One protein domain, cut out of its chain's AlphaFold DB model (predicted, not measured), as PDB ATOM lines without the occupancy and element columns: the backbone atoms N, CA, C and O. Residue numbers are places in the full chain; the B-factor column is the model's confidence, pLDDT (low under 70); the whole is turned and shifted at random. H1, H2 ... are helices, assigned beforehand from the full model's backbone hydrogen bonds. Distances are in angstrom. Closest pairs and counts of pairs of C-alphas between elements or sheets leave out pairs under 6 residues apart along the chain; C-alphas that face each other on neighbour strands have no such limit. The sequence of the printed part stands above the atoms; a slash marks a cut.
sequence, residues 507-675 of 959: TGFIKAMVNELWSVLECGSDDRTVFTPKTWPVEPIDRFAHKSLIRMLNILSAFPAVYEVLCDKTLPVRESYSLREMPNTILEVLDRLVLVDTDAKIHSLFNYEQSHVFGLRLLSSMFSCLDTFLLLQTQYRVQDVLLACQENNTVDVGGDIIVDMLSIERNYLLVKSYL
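Overview. This is residues 507 to 675 of the 959 residues of the protein "protein broad-minded-like" of Lingula unguis (UniProt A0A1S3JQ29). H2, H6 and H9 make a row of helices running the same way, H6 in the middle, while H1, H4 and H8 pack on H2, H6 and H9 respectively and run opposite ways to them. H3 and H7 lie side by side at one end of H6, H5 is near its other end, and residues 651 to 656 stick out. The printed part has 169 residues with nine named helices, H1 to H9 in chain order, no named strand, and is all helix. It is compact, with a radius of gyration of the C-alphas of 15.8 A and spans of 46 by 41 by 33 A.

Arrangement. The hub is H6, residues 608 to 623. H9, residues 661 to 674, touches H6 at a shallow tilt of 17 degrees; the closest C-alphas, of Val 613 and Leu 662, are 6.1 A apart. H2, residues 543 to 556, touches H6 at 34.9 degrees, only just shallow, closest at C-alphas 556 and 622, 6.8 A. H4, residues 586 to 593, touches residues 611 to 616 of H6 at a steep 47 degrees, closest at C-alphas 593 and 615, 4.7 A. H1, residues 509 to 521, forms a helical hairpin with H2, closest at C-alphas 517 and 548, 5.7 A. H8, residues 638 to 647, touches H9, closest at C-alphas 642 and 666, 6.2 A. H3, residues 559 to 566, touches H7, residues 626 to 636, closest at C-alphas 559 and 628, 5.6 A. H5, residues 599 to 602, is close to H4 but not clearly touching. Every O i to N i+4 pair is within hydrogen-bond range in H1, H3, H4, H7, H8 and H9, against 8 of 10 in H2 and 11 of 12 in H6; H5 is too short for one.

Along the chain. H6 is 21.8 A long and H9 19.8 A. H1 begins at C-alpha 509 (-34.147, -100.483, 47.326), and H9 ends at C-alpha 674 (-16.531, -73.584, 35.470).

Size, cuts and confidence. The printed part has no cut. The links H1 to H2, H3 to H4 and H8 to H9 are long. The model's pLDDT is under 70 at residues 524 to 544, 579 and 652 to 656.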
ATOM      1  N   THR A 507     -39.973 -99.490  45.749       90.81
ATOM      2  CA  THR A 507     -39.658-100.810  46.332       90.81
ATOM      3  C   THR A 507     -38.714-100.746  47.540       90.81
ATOM      4  O   THR A 507     -38.341-101.774  48.101       90.81
ATOM      5  N   GLY A 508     -38.286 -99.549  47.953       90.50
ATOM      6  CA  GLY A 508     -37.403 -99.345  49.101       90.50
ATOM      7  C   GLY A 508     -35.925 -99.679  48.860       90.50
ATOM      8  O   GLY A 508     -35.116 -99.436  49.757       90.50
ATOM      9  N   PHE A 509     -35.540-100.158  47.668       90.75
ATOM     10  CA  PHE A 509     -34.147-100.483  47.326       90.75
ATOM     11  C   PHE A 509     -33.207 -99.289  47.564       90.75
ATOM     12  O   PHE A 509     -32.149 -99.446  48.177       90.75
ATOM     13  N   ILE A 510     -33.601 -98.079  47.141       92.19
ATOM     14  CA  ILE A 510     -32.809 -96.855  47.360       92.19
ATOM     15  C   ILE A 510     -32.586 -96.597  48.858       92.19
ATOM     16  O   ILE A 510     -31.455 -96.340  49.266       92.19
ATOM     17  N   LYS A 511     -33.626 -96.733  49.690       92.19
ATOM     18  CA  LYS A 511     -33.536 -96.550  51.148       92.19
ATOM     19  C   LYS A 511     -32.609 -97.585  51.794       92.19
ATOM     20  O   LYS A 511     -31.778 -97.233  52.628       92.19
ATOM     21  N   ALA A 512     -32.715 -98.851  51.396       89.69
ATOM     22  CA  ALA A 512     -31.849 -99.916  51.897       89.69
ATOM     23  C   ALA A 512     -30.379 -99.710  51.496       89.69
ATOM     24  O   ALA A 512     -29.488 -99.854  52.331       89.69
ATOM     25  N   MET A 513     -30.119 -99.294  50.251       89.75
ATOM     26  CA  MET A 513     -28.773 -98.960  49.785       89.75
ATOM     27  C   MET A 513     -28.189 -97.743  50.513       89.75
ATOM     28  O   MET A 513     -27.014 -97.768  50.876       89.75
ATOM     29  N   VAL A 514     -28.981 -96.690  50.737       91.69
ATOM     30  CA  VAL A 514     -28.546 -95.507  51.495       91.69
ATOM     31  C   VAL A 514     -28.216 -95.881  52.945       91.69
ATOM     32  O   VAL A 514     -27.201 -95.428  53.470       91.69
ATOM     33  N   ASN A 515     -28.986 -96.779  53.565       89.44
ATOM     34  CA  ASN A 515     -28.663 -97.309  54.889       89.44
ATOM     35  C   ASN A 515     -27.392 -98.186  54.888       89.44
ATOM     36  O   ASN A 515     -26.566 -98.043  55.791       89.44
ATOM     37  N   GLU A 516     -27.181 -99.041  53.875       87.50
ATOM     38  CA  GLU A 516     -25.931 -99.810  53.710       87.50
ATOM     39  C   GLU A 516     -24.728 -98.856  53.571       87.50
ATOM     40  O   GLU A 516     -23.731 -99.024  54.273       87.50
ATOM     41  N   LEU A 517     -24.845 -97.808  52.744       89.12
ATOM     42  CA  LEU A 517     -23.844 -96.745  52.594       89.12
ATOM     43  C   LEU A 517     -23.559 -96.035  53.924       89.12
ATOM     44  O   LEU A 517     -22.398 -95.902  54.303       89.12
ATOM     45  N   TRP A 518     -24.593 -95.585  54.636       89.12
ATOM     46  CA  TRP A 518     -24.402 -94.838  55.877       89.12
ATOM     47  C   TRP A 518     -23.754 -95.699  56.963       89.12
ATOM     48  O   TRP A 518     -22.833 -95.241  57.621       89.12
ATOM     49  N   SER A 519     -24.130 -96.980  57.070       84.31
ATOM     50  CA  SER A 519     -23.475 -97.945  57.972       84.31
ATOM     51  C   SER A 519     -22.023 -98.294  57.599       84.31
ATOM     52  O   SER A 519     -21.322 -98.938  58.380       84.31
ATOM     53  N   VAL A 520     -21.577 -97.903  56.399       84.19
ATOM     54  CA  VAL A 520     -20.188 -98.025  55.944       84.19
ATOM     55  C   VAL A 520     -19.384 -96.774  56.307       84.19
ATOM     56  O   VAL A 520     -18.274 -96.928  56.804       84.19
ATOM     57  N   LEU A 521     -19.923 -95.569  56.079       83.06
ATOM     58  CA  LEU A 521     -19.251 -94.284  56.359       83.06
ATOM     59  C   LEU A 521     -19.250 -93.901  57.851       83.06
ATOM     60  O   LEU A 521     -18.264 -93.377  58.371       83.06
ATOM     61  N   GLU A 522     -20.373 -94.143  58.520       85.00
ATOM     62  CA  GLU A 522     -20.792 -93.520  59.775       85.00
ATOM     63  C   GLU A 522     -21.461 -94.554  60.709       85.00
ATOM     64  O   GLU A 522     -21.484 -95.760  60.443       85.00
ATOM     65  N   CYS A 523     -22.012 -94.104  61.840       72.31
ATOM     66  CA  CYS A 523     -22.748 -94.975  62.760       72.31
ATOM     67  C   CYS A 523     -24.066 -95.503  62.155       72.31
ATOM     68  O   CYS A 523     -24.931 -94.736  61.728       72.31
ATOM     69  N   GLY A 524     -24.238 -96.828  62.183       66.25
ATOM     70  CA  GLY A 524     -25.507 -97.503  61.893       66.25
ATOM     71  C   GLY A 524     -26.467 -97.538  63.093       66.25
ATOM     72  O   GLY A 524     -26.109 -97.182  64.214       66.25
ATOM     73  N   SER A 525     -27.692 -98.014  62.867       58.88
ATOM     74  CA  SER A 525     -28.799 -97.974  63.838       58.88
ATOM     75  C   SER A 525     -28.823 -99.093  64.898       58.88
ATOM     76  O   SER A 525     -29.853 -99.267  65.548       58.88
ATOM     77  N   ASP A 526     -27.772 -99.911  65.039       56.31
ATOM     78  CA  ASP A 526     -27.811-101.115  65.890       56.31
ATOM     79  C   ASP A 526     -27.484-100.802  67.363       56.31
ATOM     80  O   ASP A 526     -26.464-100.199  67.696       56.31
ATOM     81  N   ASP A 527     -28.365-101.220  68.270       46.59
ATOM     82  CA  ASP A 527     -28.472-100.673  69.630       46.59
ATOM     83  C   ASP A 527     -27.487-101.295  70.643       46.59
ATOM     84  O   ASP A 527     -27.486-100.957  71.826       46.59
ATOM     85  N   ARG A 528     -26.671-102.265  70.207       48.19
ATOM     86  CA  ARG A 528     -25.952-103.187  71.110       48.19
ATOM     87  C   ARG A 528     -24.539-102.762  71.497       48.19
ATOM     88  O   ARG A 528     -24.068-103.160  72.560       48.19
ATOM     89  N   THR A 529     -23.869-101.965  70.670       49.19
ATOM     90  CA  THR A 529     -22.518-101.437  70.933       49.19
ATOM     91  C   THR A 529     -22.296-100.165  70.130       49.19
ATOM     92  O   THR A 529     -22.404-100.202  68.907       49.19
ATOM     93  N   VAL A 530     -21.889 -99.076  70.788       49.44
ATOM     94  CA  VAL A 530     -21.359 -97.891  70.097       49.44
ATOM     95  C   VAL A 530     -19.968 -98.233  69.561       49.44
ATOM     96  O   VAL A 530     -18.962 -98.064  70.249       49.44
ATOM     97  N   PHE A 531     -19.914 -98.754  68.337       53.94
ATOM     98  CA  PHE A 531     -18.685 -98.747  67.556       53.94
ATOM     99  C   PHE A 531     -18.428 -97.319  67.087       53.94
ATOM    100  O   PHE A 531     -19.268 -96.733  66.411       53.94
ATOM    101  N   THR A 532     -17.247 -96.779  67.387       57.88
ATOM    102  CA  THR A 532     -16.706 -95.701  66.560       57.88
ATOM    103  C   THR A 532     -16.525 -96.247  65.138       57.88
ATOM    104  O   THR A 532     -15.958 -97.337  64.979       57.88
ATOM    105  N   PRO A 533     -17.027 -95.558  64.098       63.72
ATOM    106  CA  PRO A 533     -16.847 -96.013  62.728       63.72
ATOM    107  C   PRO A 533     -15.352 -96.004  62.393       63.72
ATOM    108  O   PRO A 533     -14.584 -95.186  62.904       63.72
ATOM    109  N   LYS A 534     -14.903 -96.964  61.581       61.16
ATOM    110  CA  LYS A 534     -13.471 -97.118  61.299       61.16
ATOM    111  C   LYS A 534     -12.987 -95.970  60.423       61.16
ATOM    112  O   LYS A 534     -13.421 -95.857  59.282       61.16
ATOM    113  N   THR A 535     -12.033 -95.195  60.924       60.59
ATOM    114  CA  THR A 535     -11.264 -94.274  60.088       60.59
ATOM    115  C   THR A 535     -10.465 -95.056  59.042       60.59
ATOM    116  O   THR A 535      -9.976 -96.162  59.292       60.59
ATOM    117  N   TRP A 536     -10.337 -94.476  57.853       66.25
ATOM    118  CA  TRP A 536      -9.605 -95.043  56.722       66.25
ATOM    119  C   TRP A 536      -8.807 -93.950  55.998       66.25
ATOM    120  O   TRP A 536      -9.120 -92.766  56.163       66.25
ATOM    121  N   PRO A 537      -7.777 -94.305  55.203       58.94
ATOM    122  CA  PRO A 537      -7.094 -93.334  54.355       58.94
ATOM    123  C   PRO A 537      -8.082 -92.616  53.432       58.94
ATOM    124  O   PRO A 537      -8.940 -93.230  52.801       58.94
ATOM    125  N   VAL A 538      -7.939 -91.295  53.356       62.78
ATOM    126  CA  VAL A 538      -8.726 -90.432  52.464       62.78
ATOM    127  C   VAL A 538      -8.292 -90.625  50.999       62.78
ATOM    128  O   VAL A 538      -9.073 -90.412  50.070       62.78
ATOM    129  N   GLU A 539      -7.055 -91.085  50.780       60.41
ATOM    130  CA  GLU A 539      -6.497 -91.360  49.460       60.41
ATOM    131  C   GLU A 539      -5.654 -92.651  49.419       60.41
ATOM    132  O   GLU A 539      -4.739 -92.805  50.235       60.41
ATOM    133  N   PRO A 540      -5.921 -93.570  48.465       60.53
ATOM    134  CA  PRO A 540      -7.168 -93.667  47.691       60.53
ATOM    135  C   PRO A 540      -8.374 -93.899  48.621       60.53
ATOM    136  O   PRO A 540      -8.193 -94.222  49.792       60.53
ATOM    137  N   ILE A 541      -9.606 -93.788  48.105       58.62
ATOM    138  CA  ILE A 541     -10.777 -94.301  48.840       58.62
ATOM    139  C   ILE A 541     -10.528 -95.775  49.176       58.62
ATOM    140  O   ILE A 541     -10.240 -96.582  48.287       58.62
ATOM    141  N   ASP A 542     -10.637 -96.128  50.457       65.88
ATOM    142  CA  ASP A 542     -10.429 -97.504  50.896       65.88
ATOM    143  C   ASP A 542     -11.426 -98.458  50.217       65.88
ATOM    144  O   ASP A 542     -12.598 -98.134  49.990       65.88
ATOM    145  N   ARG A 543     -10.963 -99.677  49.917       64.75
ATOM    146  CA  ARG A 543     -11.754-100.740  49.276       64.75
ATOM    147  C   ARG A 543     -13.074-101.032  49.998       64.75
ATOM    148  O   ARG A 543     -14.020-101.486  49.356       64.75
ATOM    149  N   PHE A 544     -13.142-100.774  51.304       67.69
ATOM    150  CA  PHE A 544     -14.347-100.879  52.122       67.69
ATOM    151  C   PHE A 544     -15.456 -99.912  51.664       67.69
ATOM    152  O   PHE A 544     -16.595-100.338  51.476       67.69
ATOM    153  N   ALA A 545     -15.119 -98.647  51.396       77.94
ATOM    154  CA  ALA A 545     -16.061 -97.628  50.928       77.94
ATOM    155  C   ALA A 545     -16.221 -97.599  49.396       77.94
ATOM    156  O   ALA A 545     -17.298 -97.263  48.898       77.94
ATOM    157  N   HIS A 546     -15.193 -98.012  48.640       81.81
ATOM    158  CA  HIS A 546     -15.185 -98.002  47.167       81.81
ATOM    159  C   HIS A 546     -16.406 -98.698  46.550       81.81
ATOM    160  O   HIS A 546     -17.061 -98.161  45.659       81.81
ATOM    161  N   LYS A 547     -16.790 -99.868  47.078       84.31
ATOM    162  CA  LYS A 547     -17.971-100.614  46.609       84.31
ATOM    163  C   LYS A 547     -19.276 -99.819  46.776       84.31
ATOM    164  O   LYS A 547     -20.174 -99.927  45.939       84.31
ATOM    165  N   SER A 548     -19.395 -99.040  47.850       87.00
ATOM    166  CA  SER A 548     -20.564 -98.196  48.111       87.00
ATOM    167  C   SER A 548     -20.565 -96.948  47.225       87.00
ATOM    168  O   SER A 548     -21.627 -96.579  46.726       87.00
ATOM    169  N   LEU A 549     -19.391 -96.375  46.918       87.81
ATOM    170  CA  LEU A 549     -19.268 -95.323  45.901       87.81
ATOM    171  C   LEU A 549     -19.722 -95.827  44.526       87.81
ATOM    172  O   LEU A 549     -20.622 -95.236  43.941       87.81
ATOM    173  N   ILE A 550     -19.174 -96.943  44.030       88.06
ATOM    174  CA  ILE A 550     -19.524 -97.483  42.703       88.06
ATOM    175  C   ILE A 550     -21.034 -97.771  42.581       88.06
ATOM    176  O   ILE A 550     -21.630 -97.469  41.550       88.06
ATOM    177  N   ARG A 551     -21.698 -98.267  43.636       87.06
ATOM    178  CA  ARG A 551     -23.169 -98.428  43.650       87.06
ATOM    179  C   ARG A 551     -23.915 -97.098  43.491       87.06
ATOM    180  O   ARG A 551     -24.810 -97.012  42.652       87.06
ATOM    181  N   MET A 552     -23.533 -96.071  44.255       91.06
ATOM    182  CA  MET A 552     -24.120 -94.728  44.143       91.06
ATOM    183  C   MET A 552     -23.877 -94.125  42.754       91.06
ATOM    184  O   MET A 552     -24.790 -93.550  42.168       91.06
ATOM    185  N   LEU A 553     -22.676 -94.310  42.195       88.88
ATOM    186  CA  LEU A 553     -22.318 -93.853  40.852       88.88
ATOM    187  C   LEU A 553     -23.142 -94.544  39.762       88.88
ATOM    188  O   LEU A 553     -23.665 -93.861  38.885       88.88
ATOM    189  N   ASN A 554     -23.319 -95.865  39.822       88.25
ATOM    190  CA  ASN A 554     -24.124 -96.599  38.843       88.25
ATOM    191  C   ASN A 554     -25.557 -96.045  38.743       88.25
ATOM    192  O   ASN A 554     -26.074 -95.890  37.639       88.25
ATOM    193  N   ILE A 555     -26.160 -95.685  39.878       89.00
ATOM    194  CA  ILE A 555     -27.533 -95.165  39.959       89.00
ATOM    195  C   ILE A 555     -27.611 -93.671  39.610       89.00
ATOM    196  O   ILE A 555     -28.448 -93.263  38.809       89.00
ATOM    197  N   LEU A 556     -26.716 -92.839  40.150       90.00
ATOM    198  CA  LEU A 556     -26.734 -91.382  39.948       90.00
ATOM    199  C   LEU A 556     -25.972 -90.924  38.693       90.00
ATOM    200  O   LEU A 556     -25.775 -89.727  38.478       90.00
ATOM    201  N   SER A 557     -25.531 -91.851  37.836       84.62
ATOM    202  CA  SER A 557     -24.760 -91.495  36.641       84.62
ATOM    203  C   SER A 557     -25.586 -90.908  35.493       84.62
ATOM    204  O   SER A 557     -24.983 -90.244  34.646       84.62
ATOM    205  N   ALA A 558     -26.912 -91.102  35.471       89.50
ATOM    206  CA  ALA A 558     -27.803 -90.699  34.382       89.50
ATOM    207  C   ALA A 558     -28.820 -89.622  34.807       89.50
ATOM    208  O   ALA A 558     -29.591 -89.820  35.744       89.50
ATOM    209  N   PHE A 559     -28.885 -88.507  34.064       92.38
ATOM    210  CA  PHE A 559     -29.779 -87.381  34.376       92.38
ATOM    211  C   PHE A 559     -31.263 -87.739  34.609       92.38
ATOM    212  O   PHE A 559     -31.815 -87.188  35.554       92.38
ATOM    213  N   PRO A 560     -31.928 -88.644  33.847       90.56
ATOM    214  CA  PRO A 560     -33.346 -88.942  34.075       90.56
ATOM    215  C   PRO A 560     -33.642 -89.387  35.509       90.56
ATOM    216  O   PRO A 560     -34.595 -88.926  36.122       90.56
ATOM    217  N   ALA A 561     -32.782 -90.248  36.049       88.75
ATOM    218  CA  ALA A 561     -32.911 -90.793  37.389       88.75
ATOM    219  C   ALA A 561     -32.576 -89.756  38.473       88.75
ATOM    220  O   ALA A 561     -33.266 -89.668  39.487       88.75
ATOM    221  N   VAL A 562     -31.557 -88.921  38.243       92.50
ATOM    222  CA  VAL A 562     -31.233 -87.814  39.158       92.50
ATOM    223  C   VAL A 562     -32.353 -86.766  39.185       92.50
ATOM    224  O   VAL A 562     -32.654 -86.237  40.253       92.50
ATOM    225  N   TYR A 563     -33.010 -86.507  38.051       92.50
ATOM    226  CA  TYR A 563     -34.129 -85.570  37.954       92.50
ATOM    227  C   TYR A 563     -35.342 -86.040  38.773       92.50
ATOM    228  O   TYR A 563     -35.765 -85.316  39.668       92.50
ATOM    229  N   GLU A 564     -35.838 -87.269  38.574       92.94
ATOM    230  CA  GLU A 564     -36.961 -87.821  39.367       92.94
ATOM    231  C   GLU A 564     -36.688 -87.808  40.885       92.94
ATOM    232  O   GLU A 564     -37.566 -87.528  41.710       92.94
ATOM    233  N   VAL A 565     -35.443 -88.091  41.284       91.25
ATOM    234  CA  VAL A 565     -35.086 -88.188  42.704       91.25
ATOM    235  C   VAL A 565     -34.829 -86.824  43.350       91.25
ATOM    236  O   VAL A 565     -35.055 -86.717  44.555       91.25
ATOM    237  N   LEU A 566     -34.474 -85.772  42.602       92.50
ATOM    238  CA  LEU A 566     -34.123 -84.462  43.178       92.50
ATOM    239  C   LEU A 566     -35.030 -83.282  42.794       92.50
ATOM    240  O   LEU A 566     -35.051 -82.329  43.568       92.50
ATOM    241  N   CYS A 567     -35.749 -83.299  41.666       89.31
ATOM    242  CA  CYS A 567     -36.501 -82.129  41.186       89.31
ATOM    243  C   CYS A 567     -37.523 -81.626  42.219       89.31
ATOM    244  O   CYS A 567     -38.165 -82.426  42.899       89.31
ATOM    245  N   ASP A 568     -37.613 -80.300  42.360       86.31
ATOM    246  CA  ASP A 568     -38.519 -79.537  43.239       86.31
ATOM    247  C   ASP A 568     -38.476 -79.860  44.750       86.31
ATOM    248  O   ASP A 568     -39.200 -79.259  45.546       86.31
ATOM    249  N   LYS A 569     -37.588 -80.757  45.192       89.00
ATOM    250  CA  LYS A 569     -37.402 -81.111  46.606       89.00
ATOM    251  C   LYS A 569     -36.459 -80.121  47.295       89.00
ATOM    252  O   LYS A 569     -35.342 -79.875  46.846       89.00
ATOM    253  N   THR A 570     -36.902 -79.542  48.404       87.56
ATOM    254  CA  THR A 570     -36.101 -78.628  49.235       87.56
ATOM    255  C   THR A 570     -35.160 -79.393  50.166       87.56
ATOM    256  O   THR A 570     -35.535 -80.444  50.685       87.56
ATOM    257  N   LEU A 571     -33.977 -78.837  50.450       86.62
ATOM    258  CA  LEU A 571     -33.064 -79.383  51.466       86.62
ATOM    259  C   LEU A 571     -33.709 -79.375  52.870       86.62
ATOM    260  O   LEU A 571     -34.481 -78.461  53.182       86.62
ATOM    261  N   PRO A 572     -33.400 -80.363  53.731       83.06
ATOM    262  CA  PRO A 572     -33.921 -80.420  55.091       83.06
ATOM    263  C   PRO A 572     -33.238 -79.381  55.996       83.06
ATOM    264  O   PRO A 572     -32.111 -79.566  56.445       83.06
ATOM    265  N   VAL A 573     -33.942 -78.299  56.327       78.12
ATOM    266  CA  VAL A 573     -33.465 -77.316  57.316       78.12
ATOM    267  C   VAL A 573     -33.652 -77.879  58.727       78.12
ATOM    268  O   VAL A 573     -34.779 -78.179  59.125       78.12
ATOM    269  N   ARG A 574     -32.560 -78.021  59.491       79.75
ATOM    270  CA  ARG A 574     -32.576 -78.526  60.874       79.75
ATOM    271  C   ARG A 574     -31.547 -77.831  61.761       79.75
ATOM    272  O   ARG A 574     -30.421 -77.598  61.340       79.75
ATOM    273  N   GLU A 575     -31.924 -77.585  63.013       77.62
ATOM    274  CA  GLU A 575     -31.055 -76.978  64.036       77.62
ATOM    275  C   GLU A 575     -30.069 -77.983  64.660       77.62
ATOM    276  O   GLU A 575     -29.024 -77.599  65.175       77.62
ATOM    277  N   SER A 576     -30.391 -79.281  64.628       79.94
ATOM    278  CA  SER A 576     -29.507 -80.363  65.075       79.94
ATOM    279  C   SER A 576     -29.891 -81.704  64.439       79.94
ATOM    280  O   SER A 576     -31.009 -81.885  63.946       79.94
ATOM    281  N   TYR A 577     -28.950 -82.649  64.467       81.88
ATOM    282  CA  TYR A 577     -29.116 -84.027  64.005       81.88
ATOM    283  C   TYR A 577     -28.763 -85.001  65.131       81.88
ATOM    284  O   TYR A 577     -27.855 -84.749  65.922       81.88
ATOM    285  N   SER A 578     -29.445 -86.147  65.191       76.88
ATOM    286  CA  SER A 578     -29.042 -87.228  66.095       76.88
ATOM    287  C   SER A 578     -27.893 -88.033  65.485       76.88
ATOM    288  O   SER A 578     -27.968 -88.443  64.329       76.88
ATOM    289  N   LEU A 579     -26.878 -88.368  66.287       67.12
ATOM    290  CA  LEU A 579     -25.774 -89.263  65.897       67.12
ATOM    291  C   LEU A 579     -26.229 -90.698  65.544       67.12
ATOM    292  O   LEU A 579     -25.434 -91.494  65.052       67.12
ATOM    293  N   ARG A 580     -27.499 -91.037  65.813       71.00
ATOM    294  CA  ARG A 580     -28.158 -92.299  65.426       71.00
ATOM    295  C   ARG A 580     -29.079 -92.160  64.206       71.00
ATOM    296  O   ARG A 580     -29.672 -93.147  63.783       71.00
ATOM    297  N   GLU A 581     -29.267 -90.953  63.679       78.81
ATOM    298  CA  GLU A 581     -30.146 -90.723  62.536       78.81
ATOM    299  C   GLU A 581     -29.418 -91.016  61.225       78.81
ATOM    300  O   GLU A 581     -28.416 -90.379  60.892       78.81
ATOM    301  N   MET A 582     -29.959 -91.966  60.466       84.75
ATOM    302  CA  MET A 582     -29.489 -92.336  59.135       84.75
ATOM    303  C   MET A 582     -30.354 -91.629  58.076       84.75
ATOM    304  O   MET A 582     -31.573 -91.550  58.266       84.75
ATOM    305  N   PRO A 583     -29.772 -91.119  56.975       89.62
ATOM    306  CA  PRO A 583     -30.543 -90.612  55.846       89.62
ATOM    307  C   PRO A 583     -31.346 -91.745  55.192       89.62
ATOM    308  O   PRO A 583     -30.925 -92.897  55.192       89.62
ATOM    309  N   ASN A 584     -32.496 -91.424  54.604       89.38
ATOM    310  CA  ASN A 584     -33.391 -92.394  53.960       89.38
ATOM    311  C   ASN A 584     -33.533 -92.159  52.447       89.38
ATOM    312  O   ASN A 584     -34.044 -93.026  51.735       89.38
ATOM    313  N   THR A 585     -33.081 -91.004  51.955       92.25
ATOM    314  CA  THR A 585     -33.158 -90.588  50.549       92.25
ATOM    315  C   THR A 585     -31.806 -90.097  50.034       92.25
ATOM    316  O   THR A 585     -30.935 -89.695  50.804       92.25
ATOM    317  N   ILE A 586     -31.637 -90.073  48.707       93.19
ATOM    318  CA  ILE A 586     -30.443 -89.495  48.066       93.19
ATOM    319  C   ILE A 586     -30.277 -88.010  48.430       93.19
ATOM    320  O   ILE A 586     -29.149 -87.554  48.592       93.19
ATOM    321  N   LEU A 587     -31.371 -87.261  48.601       93.00
ATOM    322  CA  LEU A 587     -31.304 -85.846  48.970       93.00
ATOM    323  C   LEU A 587     -30.709 -85.642  50.370       93.00
ATOM    324  O   LEU A 587     -29.848 -84.788  50.537       93.00
ATOM    325  N   GLU A 588     -31.092 -86.461  51.353       91.75
ATOM    326  CA  GLU A 588     -30.497 -86.418  52.700       91.75
ATOM    327  C   GLU A 588     -29.011 -86.828  52.697       91.75
ATOM    328  O   GLU A 588     -28.230 -86.321  53.500       91.75
ATOM    329  N   VAL A 589     -28.594 -87.706  51.773       92.81
ATOM    330  CA  VAL A 589     -27.171 -88.035  51.557       92.81
ATOM    331  C   VAL A 589     -26.413 -86.848  50.957       92.81
ATOM    332  O   VAL A 589     -25.308 -86.549  51.401       92.81
ATOM    333  N   LEU A 590     -26.986 -86.146  49.974       91.94
ATOM    334  CA  LEU A 590     -26.370 -84.944  49.404       91.94
ATOM    335  C   LEU A 590     -26.300 -83.807  50.436       91.94
ATOM    336  O   LEU A 590     -25.258 -83.169  50.563       91.94
ATOM    337  N   ASP A 591     -27.355 -83.597  51.223       91.44
ATOM    338  CA  ASP A 591     -27.376 -82.586  52.284       91.44
ATOM    339  C   ASP A 591     -26.285 -82.825  53.343       91.44
ATOM    340  O   ASP A 591     -25.547 -81.901  53.680       91.44
ATOM    341  N   ARG A 592     -26.127 -84.072  53.815       91.19
ATOM    342  CA  ARG A 592     -25.202 -84.406  54.914       91.19
ATOM    343  C   ARG A 592     -23.787 -84.812  54.495       91.19
ATOM    344  O   ARG A 592     -22.915 -84.797  55.354       91.19
ATOM    345  N   LEU A 593     -23.532 -85.166  53.231       91.38
ATOM    346  CA  LEU A 593     -22.179 -85.495  52.739       91.38
ATOM    347  C   LEU A 593     -21.600 -84.461  51.763       91.38
ATOM    348  O   LEU A 593     -20.384 -84.398  51.602       91.38
ATOM    349  N   VAL A 594     -22.432 -83.674  51.075       88.75
ATOM    350  CA  VAL A 594     -21.980 -82.763  50.004       88.75
ATOM    351  C   VAL A 594     -22.184 -81.300  50.379       88.75
ATOM    352  O   VAL A 594     -21.278 -80.495  50.184       88.75
ATOM    353  N   LEU A 595     -23.343 -80.953  50.937       88.69
ATOM    354  CA  LEU A 595     -23.711 -79.580  51.292       88.69
ATOM    355  C   LEU A 595     -23.536 -79.346  52.796       88.69
ATOM    356  O   LEU A 595     -24.467 -78.944  53.489       88.69
ATOM    357  N   VAL A 596     -22.337 -79.641  53.304       86.75
ATOM    358  CA  VAL A 596     -22.000 -79.593  54.737       86.75
ATOM    359  C   VAL A 596     -21.650 -78.154  55.146       86.75
ATOM    360  O   VAL A 596     -20.500 -77.813  55.399       86.75
ATOM    361  N   ASP A 597     -22.673 -77.300  55.146       83.50
ATOM    362  CA  ASP A 597     -22.598 -75.834  55.229       83.50
ATOM    363  C   ASP A 597     -22.865 -75.244  56.628       83.50
ATOM    364  O   ASP A 597     -22.832 -74.028  56.805       83.50
ATOM    365  N   THR A 598     -23.147 -76.087  57.624       86.69
ATOM    366  CA  THR A 598     -23.553 -75.673  58.978       86.69
ATOM    367  C   THR A 598     -22.978 -76.594  60.055       86.69
ATOM    368  O   THR A 598     -22.866 -77.807  59.850       86.69
ATOM    369  N   ASP A 599     -22.702 -76.044  61.242       85.81
ATOM    370  CA  ASP A 599     -22.196 -76.797  62.405       85.81
ATOM    371  C   ASP A 599     -23.086 -77.999  62.751       85.81
ATOM    372  O   ASP A 599     -22.593 -79.082  63.057       85.81
ATOM    373  N   ALA A 600     -24.410 -77.846  62.618       86.44
ATOM    374  CA  ALA A 600     -25.378 -78.921  62.820       86.44
ATOM    375  C   ALA A 600     -25.114 -80.138  61.910       86.44
ATOM    376  O   ALA A 600     -25.261 -81.275  62.360       86.44
ATOM    377  N   LYS A 601     -24.702 -79.918  60.653       89.50
ATOM    378  CA  LYS A 601     -24.337 -80.986  59.710       89.50
ATOM    379  C   LYS A 601     -22.942 -81.539  59.985       89.50
ATOM    380  O   LYS A 601     -22.786 -82.758  59.958       89.50
ATOM    381  N   ILE A 602     -21.967 -80.682  60.305       87.06
ATOM    382  CA  ILE A 602     -20.598 -81.088  60.678       87.06
ATOM    383  C   ILE A 602     -20.646 -82.019  61.899       87.06
ATOM    384  O   ILE A 602     -20.126 -83.130  61.856       87.06
ATOM    385  N   HIS A 603     -21.364 -81.625  62.953       86.56
ATOM    386  CA  HIS A 603     -21.594 -82.432  64.155       86.56
ATOM    387  C   HIS A 603     -22.515 -83.649  63.930       86.56
ATOM    388  O   HIS A 603     -22.702 -84.447  64.847       86.56
ATOM    389  N   SER A 604     -23.085 -83.821  62.730       86.44
ATOM    390  CA  SER A 604     -23.867 -85.008  62.356       86.44
ATOM    391  C   SER A 604     -23.014 -86.166  61.811       86.44
ATOM    392  O   SER A 604     -23.573 -87.225  61.513       86.44
ATOM    393  N   LEU A 605     -21.698 -85.960  61.666       87.19
ATOM    394  CA  LEU A 605     -20.716 -86.912  61.141       87.19
ATOM    395  C   LEU A 605     -19.644 -87.207  62.204       87.19
ATOM    396  O   LEU A 605     -19.094 -86.287  62.806       87.19
ATOM    397  N   PHE A 606     -19.295 -88.478  62.402       82.75
ATOM    398  CA  PHE A 606     -18.104 -88.870  63.163       82.75
ATOM    399  C   PHE A 606     -16.841 -88.766  62.303       82.75
ATOM    400  O   PHE A 606     -15.793 -88.357  62.800       82.75
ATOM    401  N   ASN A 607     -16.939 -89.115  61.017       82.75
ATOM    402  CA  ASN A 607     -15.823 -89.145  60.073       82.75
ATOM    403  C   ASN A 607     -15.907 -87.967  59.084       82.75
ATOM    404  O   ASN A 607     -15.837 -88.172  57.874       82.75
ATOM    405  N   TYR A 608     -16.088 -86.734  59.585       86.38
ATOM    406  CA  TYR A 608     -16.349 -85.529  58.771       86.38
ATOM    407  C   TYR A 608     -15.487 -85.438  57.498       86.38
ATOM    408  O   TYR A 608     -16.035 -85.305  56.407       86.38
ATOM    409  N   GLU A 609     -14.162 -85.573  57.609       84.56
ATOM    410  CA  GLU A 609     -13.254 -85.480  56.458       84.56
ATOM    411  C   GLU A 609     -13.504 -86.600  55.434       84.56
ATOM    412  O   GLU A 609     -13.695 -86.332  54.249       84.56
ATOM    413  N   GLN A 610     -13.551 -87.861  55.876       85.69
ATOM    414  CA  GLN A 610     -13.723 -89.022  54.996       85.69
ATOM    415  C   GLN A 610     -15.106 -89.022  54.328       85.69
ATOM    416  O   GLN A 610     -15.218 -89.282  53.127       85.69
ATOM    417  N   SER A 611     -16.146 -88.721  55.103       88.81
ATOM    418  CA  SER A 611     -17.546 -88.681  54.682       88.81
ATOM    419  C   SER A 611     -17.819 -87.503  53.739       88.81
ATOM    420  O   SER A 611     -18.503 -87.675  52.727       88.81
ATOM    421  N   HIS A 612     -17.220 -86.332  53.989       90.31
ATOM    422  CA  HIS A 612     -17.341 -85.184  53.094       90.31
ATOM    423  C   HIS A 612     -16.501 -85.357  51.813       90.31
ATOM    424  O   HIS A 612     -17.020 -85.109  50.727       90.31
ATOM    425  N   VAL A 613     -15.275 -85.907  51.868       87.38
ATOM    426  CA  VAL A 613     -14.511 -86.275  50.650       87.38
ATOM    427  C   VAL A 613     -15.251 -87.324  49.813       87.38
ATOM    428  O   VAL A 613     -15.279 -87.212  48.585       87.38
ATOM    429  N   PHE A 614     -15.901 -88.315  50.436       90.38
ATOM    430  CA  PHE A 614     -16.774 -89.255  49.722       90.38
ATOM    431  C   PHE A 614     -17.901 -88.512  48.984       90.38
ATOM    432  O   PHE A 614     -18.146 -88.775  47.805       90.38
ATOM    433  N   GLY A 615     -18.549 -87.550  49.650       91.44
ATOM    434  CA  GLY A 615     -19.572 -86.696  49.050       91.44
ATOM    435  C   GLY A 615     -19.057 -85.853  47.878       91.44
ATOM    436  O   GLY A 615     -19.672 -85.851  46.813       91.44
ATOM    437  N   LEU A 616     -17.906 -85.191  48.021       89.56
ATOM    438  CA  LEU A 616     -17.290 -84.393  46.952       89.56
ATOM    439  C   LEU A 616     -16.894 -85.264  45.742       89.56
ATOM    440  O   LEU A 616     -17.132 -84.877  44.594       89.56
ATOM    441  N   ARG A 617     -16.385 -86.483  45.971       88.44
ATOM    442  CA  ARG A 617     -16.069 -87.452  44.903       88.44
ATOM    443  C   ARG A 617     -17.328 -88.001  44.214       88.44
ATOM    444  O   ARG A 617     -17.324 -88.168  42.995       88.44
ATOM    445  N   LEU A 618     -18.428 -88.199  44.945       91.31
ATOM    446  CA  LEU A 618     -19.740 -88.507  44.363       91.31
ATOM    447  C   LEU A 618     -20.263 -87.339  43.503       91.31
ATOM    448  O   LEU A 618     -20.655 -87.545  42.350       91.31
ATOM    449  N   LEU A 619     -20.196 -86.108  44.024       91.69
ATOM    450  CA  LEU A 619     -20.592 -84.892  43.312       91.69
ATOM    451  C   LEU A 619     -19.787 -84.702  42.019       91.69
ATOM    452  O   LEU A 619     -20.360 -84.327  41.000       91.69
ATOM    453  N   SER A 620     -18.490 -85.018  42.023       89.25
ATOM    454  CA  SER A 620     -17.616 -84.893  40.852       89.25
ATOM    455  C   SER A 620     -18.128 -85.686  39.645       89.25
ATOM    456  O   SER A 620     -18.168 -85.155  38.530       89.25
ATOM    457  N   SER A 621     -18.597 -86.918  39.855       89.31
ATOM    458  CA  SER A 621     -19.135 -87.742  38.768       89.31
ATOM    459  C   SER A 621     -20.563 -87.336  38.378       89.31
ATOM    460  O   SER A 621     -20.966 -87.492  37.221       89.31
ATOM    461  N   MET A 622     -21.337 -86.757  39.302       92.00
ATOM    462  CA  MET A 622     -22.614 -86.112  38.969       92.00
ATOM    463  C   MET A 622     -22.386 -84.874  38.082       92.00
ATOM    464  O   MET A 622     -23.044 -84.742  37.050       92.00
ATOM    465  N   PHE A 623     -21.397 -84.036  38.413       88.75
ATOM    466  CA  PHE A 623     -21.001 -82.825  37.678       88.75
ATOM    467  C   PHE A 623     -20.469 -83.089  36.262       88.75
ATOM    468  O   PHE A 623     -20.541 -82.200  35.417       88.75
ATOM    469  N   SER A 624     -19.972 -84.293  35.960       90.75
ATOM    470  CA  SER A 624     -19.619 -84.664  34.581       90.75
ATOM    471  C   SER A 624     -20.812 -84.589  33.616       90.75
ATOM    472  O   SER A 624     -20.626 -84.286  32.436       90.75
ATOM    473  N   CYS A 625     -22.034 -84.841  34.106       93.12
ATOM    474  CA  CYS A 625     -23.262 -84.684  33.333       93.12
ATOM    475  C   CYS A 625     -23.763 -83.240  33.435       93.12
ATOM    476  O   CYS A 625     -24.188 -82.800  34.504       93.12
ATOM    477  N   LEU A 626     -23.737 -82.506  32.318       90.69
ATOM    478  CA  LEU A 626     -24.026 -81.069  32.338       90.69
ATOM    479  C   LEU A 626     -25.476 -80.756  32.749       90.69
ATOM    480  O   LEU A 626     -25.680 -79.858  33.559       90.69
ATOM    481  N   ASP A 627     -26.470 -81.527  32.285       92.12
ATOM    482  CA  ASP A 627     -27.868 -81.383  32.737       92.12
ATOM    483  C   ASP A 627     -27.982 -81.555  34.274       92.12
ATOM    484  O   ASP A 627     -28.654 -80.769  34.945       92.12
ATOM    485  N   THR A 628     -27.267 -82.530  34.856       93.31
ATOM    486  CA  THR A 628     -27.230 -82.767  36.313       93.31
ATOM    487  C   THR A 628     -26.552 -81.622  37.064       93.31
ATOM    488  O   THR A 628     -27.064 -81.184  38.094       93.31
ATOM    489  N   PHE A 629     -25.427 -81.110  36.558       90.31
ATOM    490  CA  PHE A 629     -24.774 -79.932  37.134       90.31
ATOM    491  C   PHE A 629     -25.714 -78.715  37.143       90.31
ATOM    492  O   PHE A 629     -25.870 -78.071  38.181       90.31
ATOM    493  N   LEU A 630     -26.369 -78.419  36.011       86.50
ATOM    494  CA  LEU A 630     -27.256 -77.260  35.893       86.50
ATOM    495  C   LEU A 630     -28.468 -77.370  36.833       86.50
ATOM    496  O   LEU A 630     -28.849 -76.361  37.428       86.50
ATOM    497  N   LEU A 631     -29.037 -78.570  37.017       90.81
ATOM    498  CA  LEU A 631     -30.093 -78.834  38.007       90.81
ATOM    499  C   LEU A 631     -29.614 -78.523  39.433       90.81
ATOM    500  O   LEU A 631     -30.221 -77.704  40.123       90.81
ATOM    501  N   LEU A 632     -28.498 -79.128  39.854       90.00
ATOM    502  CA  LEU A 632     -27.952 -78.957  41.204       90.00
ATOM    503  C   LEU A 632     -27.603 -77.490  41.499       90.00
ATOM    504  O   LEU A 632     -27.975 -76.972  42.550       90.00
ATOM    505  N   GLN A 633     -26.947 -76.793  40.566       86.12
ATOM    506  CA  GLN A 633     -26.618 -75.374  40.735       86.12
ATOM    507  C   GLN A 633     -27.869 -74.482  40.751       86.12
ATOM    508  O   GLN A 633     -27.903 -73.502  41.491       86.12
ATOM    509  N   THR A 634     -28.908 -74.822  39.986       82.94
ATOM    510  CA  THR A 634     -30.173 -74.067  39.974       82.94
ATOM    511  C   THR A 634     -30.940 -74.200  41.286       82.94
ATOM    512  O   THR A 634     -31.439 -73.207  41.807       82.94
ATOM    513  N   GLN A 635     -31.048 -75.423  41.808       88.94
ATOM    514  CA  GLN A 635     -31.943 -75.747  42.919       88.94
ATOM    515  C   GLN A 635     -31.272 -75.616  44.294       88.94
ATOM    516  O   GLN A 635     -31.928 -75.238  45.262       88.94
ATOM    517  N   TYR A 636     -29.965 -75.887  44.376       88.25
ATOM    518  CA  TYR A 636     -29.209 -75.936  45.634       88.25
ATOM    519  C   TYR A 636     -27.993 -74.996  45.673       88.25
ATOM    520  O   TYR A 636     -27.297 -74.965  46.683       88.25
ATOM    521  N   ARG A 637     -27.719 -74.235  44.598       83.19
ATOM    522  CA  ARG A 637     -26.604 -73.264  44.509       83.19
ATOM    523  C   ARG A 637     -25.244 -73.854  44.920       83.19
ATOM    524  O   ARG A 637     -24.453 -73.211  45.605       83.19
ATOM    525  N   VAL A 638     -24.981 -75.098  44.515       84.62
ATOM    526  CA  VAL A 638     -23.843 -75.903  44.992       84.62
ATOM    527  C   VAL A 638     -22.485 -75.216  44.808       84.62
ATOM    528  O   VAL A 638     -21.661 -75.287  45.710       84.62
ATOM    529  N   GLN A 639     -22.231 -74.523  43.694       79.31
ATOM    530  CA  GLN A 639     -20.989 -73.759  43.504       79.31
ATOM    531  C   GLN A 639     -20.839 -72.651  44.549       79.31
ATOM    532  O   GLN A 639     -19.743 -72.451  45.052       79.31
ATOM    533  N   ASP A 640     -21.924 -71.961  44.893       79.75
ATOM    534  CA  ASP A 640     -21.939 -70.861  45.857       79.75
ATOM    535  C   ASP A 640     -21.644 -71.389  47.273       79.75
ATOM    536  O   ASP A 640     -20.877 -70.777  48.012       79.75
ATOM    537  N   VAL A 641     -22.190 -72.565  47.619       82.38
ATOM    538  CA  VAL A 641     -21.886 -73.281  48.873       82.38
ATOM    539  C   VAL A 641     -20.421 -73.724  48.900       82.38
ATOM    540  O   VAL A 641     -19.706 -73.417  49.850       82.38
ATOM    541  N   LEU A 642     -19.934 -74.392  47.845       82.06
ATOM    542  CA  LEU A 642     -18.538 -74.837  47.761       82.06
ATOM    543  C   LEU A 642     -17.552 -73.655  47.797       82.06
ATOM    544  O   LEU A 642     -16.494 -73.784  48.407       82.06
ATOM    545  N   LEU A 643     -17.904 -72.514  47.190       78.00
ATOM    546  CA  LEU A 643     -17.146 -71.262  47.261       78.00
ATOM    547  C   LEU A 643     -17.109 -70.701  48.684       78.00
ATOM    548  O   LEU A 643     -16.019 -70.436  49.175       78.00
ATOM    549  N   ALA A 644     -18.253 -70.575  49.364       79.12
ATOM    550  CA  ALA A 644     -18.302 -70.074  50.738       79.12
ATOM    551  C   ALA A 644     -17.523 -70.983  51.707       79.12
ATOM    552  O   ALA A 644     -16.731 -70.508  52.516       79.12
ATOM    553  N   CYS A 645     -17.662 -72.307  51.579       82.75
ATOM    554  CA  CYS A 645     -16.859 -73.257  52.348       82.75
ATOM    555  C   CYS A 645     -15.357 -73.141  52.027       82.75
ATOM    556  O   CYS A 645     -14.537 -73.357  52.913       82.75
ATOM    557  N   GLN A 646     -14.979 -72.847  50.778       79.25
ATOM    558  CA  GLN A 646     -13.584 -72.664  50.358       79.25
ATOM    559  C   GLN A 646     -12.994 -71.328  50.849       79.25
ATOM    560  O   GLN A 646     -11.823 -71.291  51.219       79.25
ATOM    561  N   GLU A 647     -13.792 -70.258  50.877       77.88
ATOM    562  CA  GLU A 647     -13.446 -68.941  51.430       77.88
ATOM    563  C   GLU A 647     -13.247 -69.013  52.951       77.88
ATOM    564  O   GLU A 647     -12.269 -68.481  53.466       77.88
ATOM    565  N   ASN A 648     -14.089 -69.780  53.650       80.56
ATOM    566  CA  ASN A 648     -13.960 -70.053  55.085       80.56
ATOM    567  C   ASN A 648     -12.783 -70.988  55.450       80.56
ATOM    568  O   ASN A 648     -12.544 -71.225  56.632       80.56
ATOM    569  N   ASN A 649     -12.044 -71.548  54.482       80.12
ATOM    570  CA  ASN A 649     -10.948 -72.498  54.736       80.12
ATOM    571  C   ASN A 649      -9.628 -71.770  55.077       80.12
ATOM    572  O   ASN A 649      -8.598 -71.993  54.441       80.12
ATOM    573  N   THR A 650      -9.663 -70.870  56.060       78.12
ATOM    574  CA  THR A 650      -8.541 -70.000  56.468       78.12
ATOM    575  C   THR A 650      -8.236 -70.117  57.957       78.12
ATOM    576  O   THR A 650      -9.130 -70.367  58.758       78.12
ATOM    577  N   VAL A 651      -6.986 -69.867  58.350       72.94
ATOM    578  CA  VAL A 651      -6.593 -69.800  59.767       72.94
ATOM    579  C   VAL A 651      -7.048 -68.473  60.393       72.94
ATOM    580  O   VAL A 651      -6.663 -67.406  59.908       72.94
ATOM    581  N   ASP A 652      -7.782 -68.541  61.516       67.69
ATOM    582  CA  ASP A 652      -8.316 -67.392  62.285       67.69
ATOM    583  C   ASP A 652      -7.283 -66.287  62.575       67.69
ATOM    584  O   ASP A 652      -7.610 -65.106  62.704       67.69
ATOM    585  N   VAL A 653      -6.014 -66.679  62.710       53.31
ATOM    586  CA  VAL A 653      -4.882 -65.801  63.008       53.31
ATOM    587  C   VAL A 653      -3.928 -65.791  61.817       53.31
ATOM    588  O   VAL A 653      -3.011 -66.603  61.739       53.31
ATOM    589  N   GLY A 654      -4.140 -64.843  60.905       58.38
ATOM    590  CA  GLY A 654      -3.244 -64.559  59.775       58.38
ATOM    591  C   GLY A 654      -3.931 -64.543  58.410       58.38
ATOM    592  O   GLY A 654      -3.483 -63.813  57.530       58.38
ATOM    593  N   GLY A 655      -5.039 -65.276  58.243       64.06
ATOM    594  CA  GLY A 655      -5.725 -65.400  56.951       64.06
ATOM    595  C   GLY A 655      -5.021 -66.328  55.952       64.06
ATOM    596  O   GLY A 655      -5.370 -66.331  54.774       64.06
ATOM    597  N   ASP A 656      -4.041 -67.116  56.407       69.38
ATOM    598  CA  ASP A 656      -3.410 -68.158  55.594       69.38
ATOM    599  C   ASP A 656      -4.444 -69.225  55.195       69.38
ATOM    600  O   ASP A 656      -5.243 -69.681  56.020       69.38
ATOM    601  N   ILE A 657      -4.425 -69.629  53.923       70.94
ATOM    602  CA  ILE A 657      -5.365 -70.609  53.363       70.94
ATOM    603  C   ILE A 657      -4.956 -72.019  53.796       70.94
ATOM    604  O   ILE A 657      -3.828 -72.458  53.561       70.94
ATOM    605  N   ILE A 658      -5.898 -72.753  54.382       74.12
ATOM    606  CA  ILE A 658      -5.735 -74.152  54.770       74.12
ATOM    607  C   ILE A 658      -5.843 -75.015  53.510       74.12
ATOM    608  O   ILE A 658      -6.867 -75.012  52.824       74.12
ATOM    609  N   VAL A 659      -4.768 -75.748  53.215       75.06
ATOM    610  CA  VAL A 659      -4.657 -76.652  52.066       75.06
ATOM    611  C   VAL A 659      -4.732 -78.096  52.564       75.06
ATOM    612  O   VAL A 659      -3.781 -78.631  53.130       75.06
ATOM    613  N   ASP A 660      -5.888 -78.706  52.344       80.00
ATOM    614  CA  ASP A 660      -6.302 -80.039  52.789       80.00
ATOM    615  C   ASP A 660      -6.995 -80.792  51.631       80.00
ATOM    616  O   ASP A 660      -7.232 -80.230  50.558       80.00
ATOM    617  N   MET A 661      -7.337 -82.074  51.807       78.25
ATOM    618  CA  MET A 661      -8.006 -82.835  50.737       78.25
ATOM    619  C   MET A 661      -9.384 -82.252  50.377       78.25
ATOM    620  O   MET A 661      -9.790 -82.280  49.215       78.25
ATOM    621  N   LEU A 662     -10.095 -81.666  51.345       83.31
ATOM    622  CA  LEU A 662     -11.396 -81.047  51.103       83.31
ATOM    623  C   LEU A 662     -11.282 -79.817  50.200       83.31
ATOM    624  O   LEU A 662     -12.129 -79.613  49.339       83.31
ATOM    625  N   SER A 663     -10.266 -78.976  50.376       80.81
ATOM    626  CA  SER A 663     -10.016 -77.782  49.558       80.81
ATOM    627  C   SER A 663      -9.416 -78.137  48.196       80.81
ATOM    628  O   SER A 663      -9.736 -77.479  47.207       80.81
ATOM    629  N   ILE A 664      -8.653 -79.231  48.094       80.31
ATOM    630  CA  ILE A 664      -8.234 -79.804  46.803       80.31
ATOM    631  C   ILE A 664      -9.454 -80.284  45.998       80.31
ATOM    632  O   ILE A 664      -9.629 -79.854  44.858       80.31
ATOM    633  N   GLU A 665     -10.330 -81.117  46.573       81.62
ATOM    634  CA  GLU A 665     -11.523 -81.625  45.872       81.62
ATOM    635  C   GLU A 665     -12.561 -80.512  45.608       81.62
ATOM    636  O   GLU A 665     -13.133 -80.465  44.518       81.62
ATOM    637  N   ARG A 666     -12.757 -79.552  46.532       84.75
ATOM    638  CA  ARG A 666     -13.578 -78.340  46.295       84.75
ATOM    639  C   ARG A 666     -13.041 -77.520  45.122       84.75
ATOM    640  O   ARG A 666     -13.806 -77.196  44.215       84.75
ATOM    641  N   ASN A 667     -11.742 -77.221  45.086       79.44
ATOM    642  CA  ASN A 667     -11.127 -76.489  43.977       79.44
ATOM    643  C   ASN A 667     -11.235 -77.261  42.649       79.44
ATOM    644  O   ASN A 667     -11.612 -76.685  41.628       79.44
ATOM    645  N   TYR A 668     -10.988 -78.577  42.662       81.50
ATOM    646  CA  TYR A 668     -11.187 -79.447  41.499       81.50
ATOM    647  C   TYR A 668     -12.627 -79.357  40.967       81.50
ATOM    648  O   TYR A 668     -12.827 -79.120  39.775       81.50
ATOM    649  N   LEU A 669     -13.634 -79.468  41.842       81.50
ATOM    650  CA  LEU A 669     -15.056 -79.342  41.499       81.50
ATOM    651  C   LEU A 669     -15.413 -77.965  40.929       81.50
ATOM    652  O   LEU A 669     -16.122 -77.882  39.921       81.50
ATOM    653  N   LEU A 670     -14.928 -76.890  41.550       77.44
ATOM    654  CA  LEU A 670     -15.180 -75.513  41.121       77.44
ATOM    655  C   LEU A 670     -14.588 -75.246  39.730       77.44
ATOM    656  O   LEU A 670     -15.286 -74.729  38.858       77.44
ATOM    657  N   VAL A 671     -13.356 -75.689  39.460       75.12
ATOM    658  CA  VAL A 671     -12.746 -75.549  38.128       75.12
ATOM    659  C   VAL A 671     -13.413 -76.475  37.097       75.12
ATOM    660  O   VAL A 671     -13.739 -76.022  35.999       75.12
ATOM    661  N   LYS A 672     -13.701 -77.740  37.448       80.12
ATOM    662  CA  LYS A 672     -14.387 -78.725  36.581       80.12
ATOM    663  C   LYS A 672     -15.795 -78.286  36.163       80.12
ATOM    664  O   LYS A 672     -16.225 -78.630  35.064       80.12
ATOM    665  N   SER A 673     -16.499 -77.542  37.018       74.75
ATOM    666  CA  SER A 673     -17.834 -76.990  36.735       74.75
ATOM    667  C   SER A 673     -17.811 -75.601  36.080       74.75
ATOM    668  O   SER A 673     -18.799 -75.193  35.467       74.75
ATOM    669  N   TYR A 674     -16.695 -74.868  36.157       71.94
ATOM    670  CA  TYR A 674     -16.531 -73.584  35.470       71.94
ATOM    671  C   TYR A 674     -16.026 -73.733  34.023       71.94
ATOM    672  O   TYR A 674     -16.508 -73.023  33.132       71.94
ATOM    673  N   LEU A 675     -15.060 -74.625  33.781       73.44
ATOM    674  CA  LEU A 675     -14.433 -74.831  32.471       73.44
ATOM    675  C   LEU A 675     -15.119 -75.944  31.669       73.44
ATOM    676  O   LEU A 675     -15.378 -77.031  32.188       73.44
TER     677      LEU A 675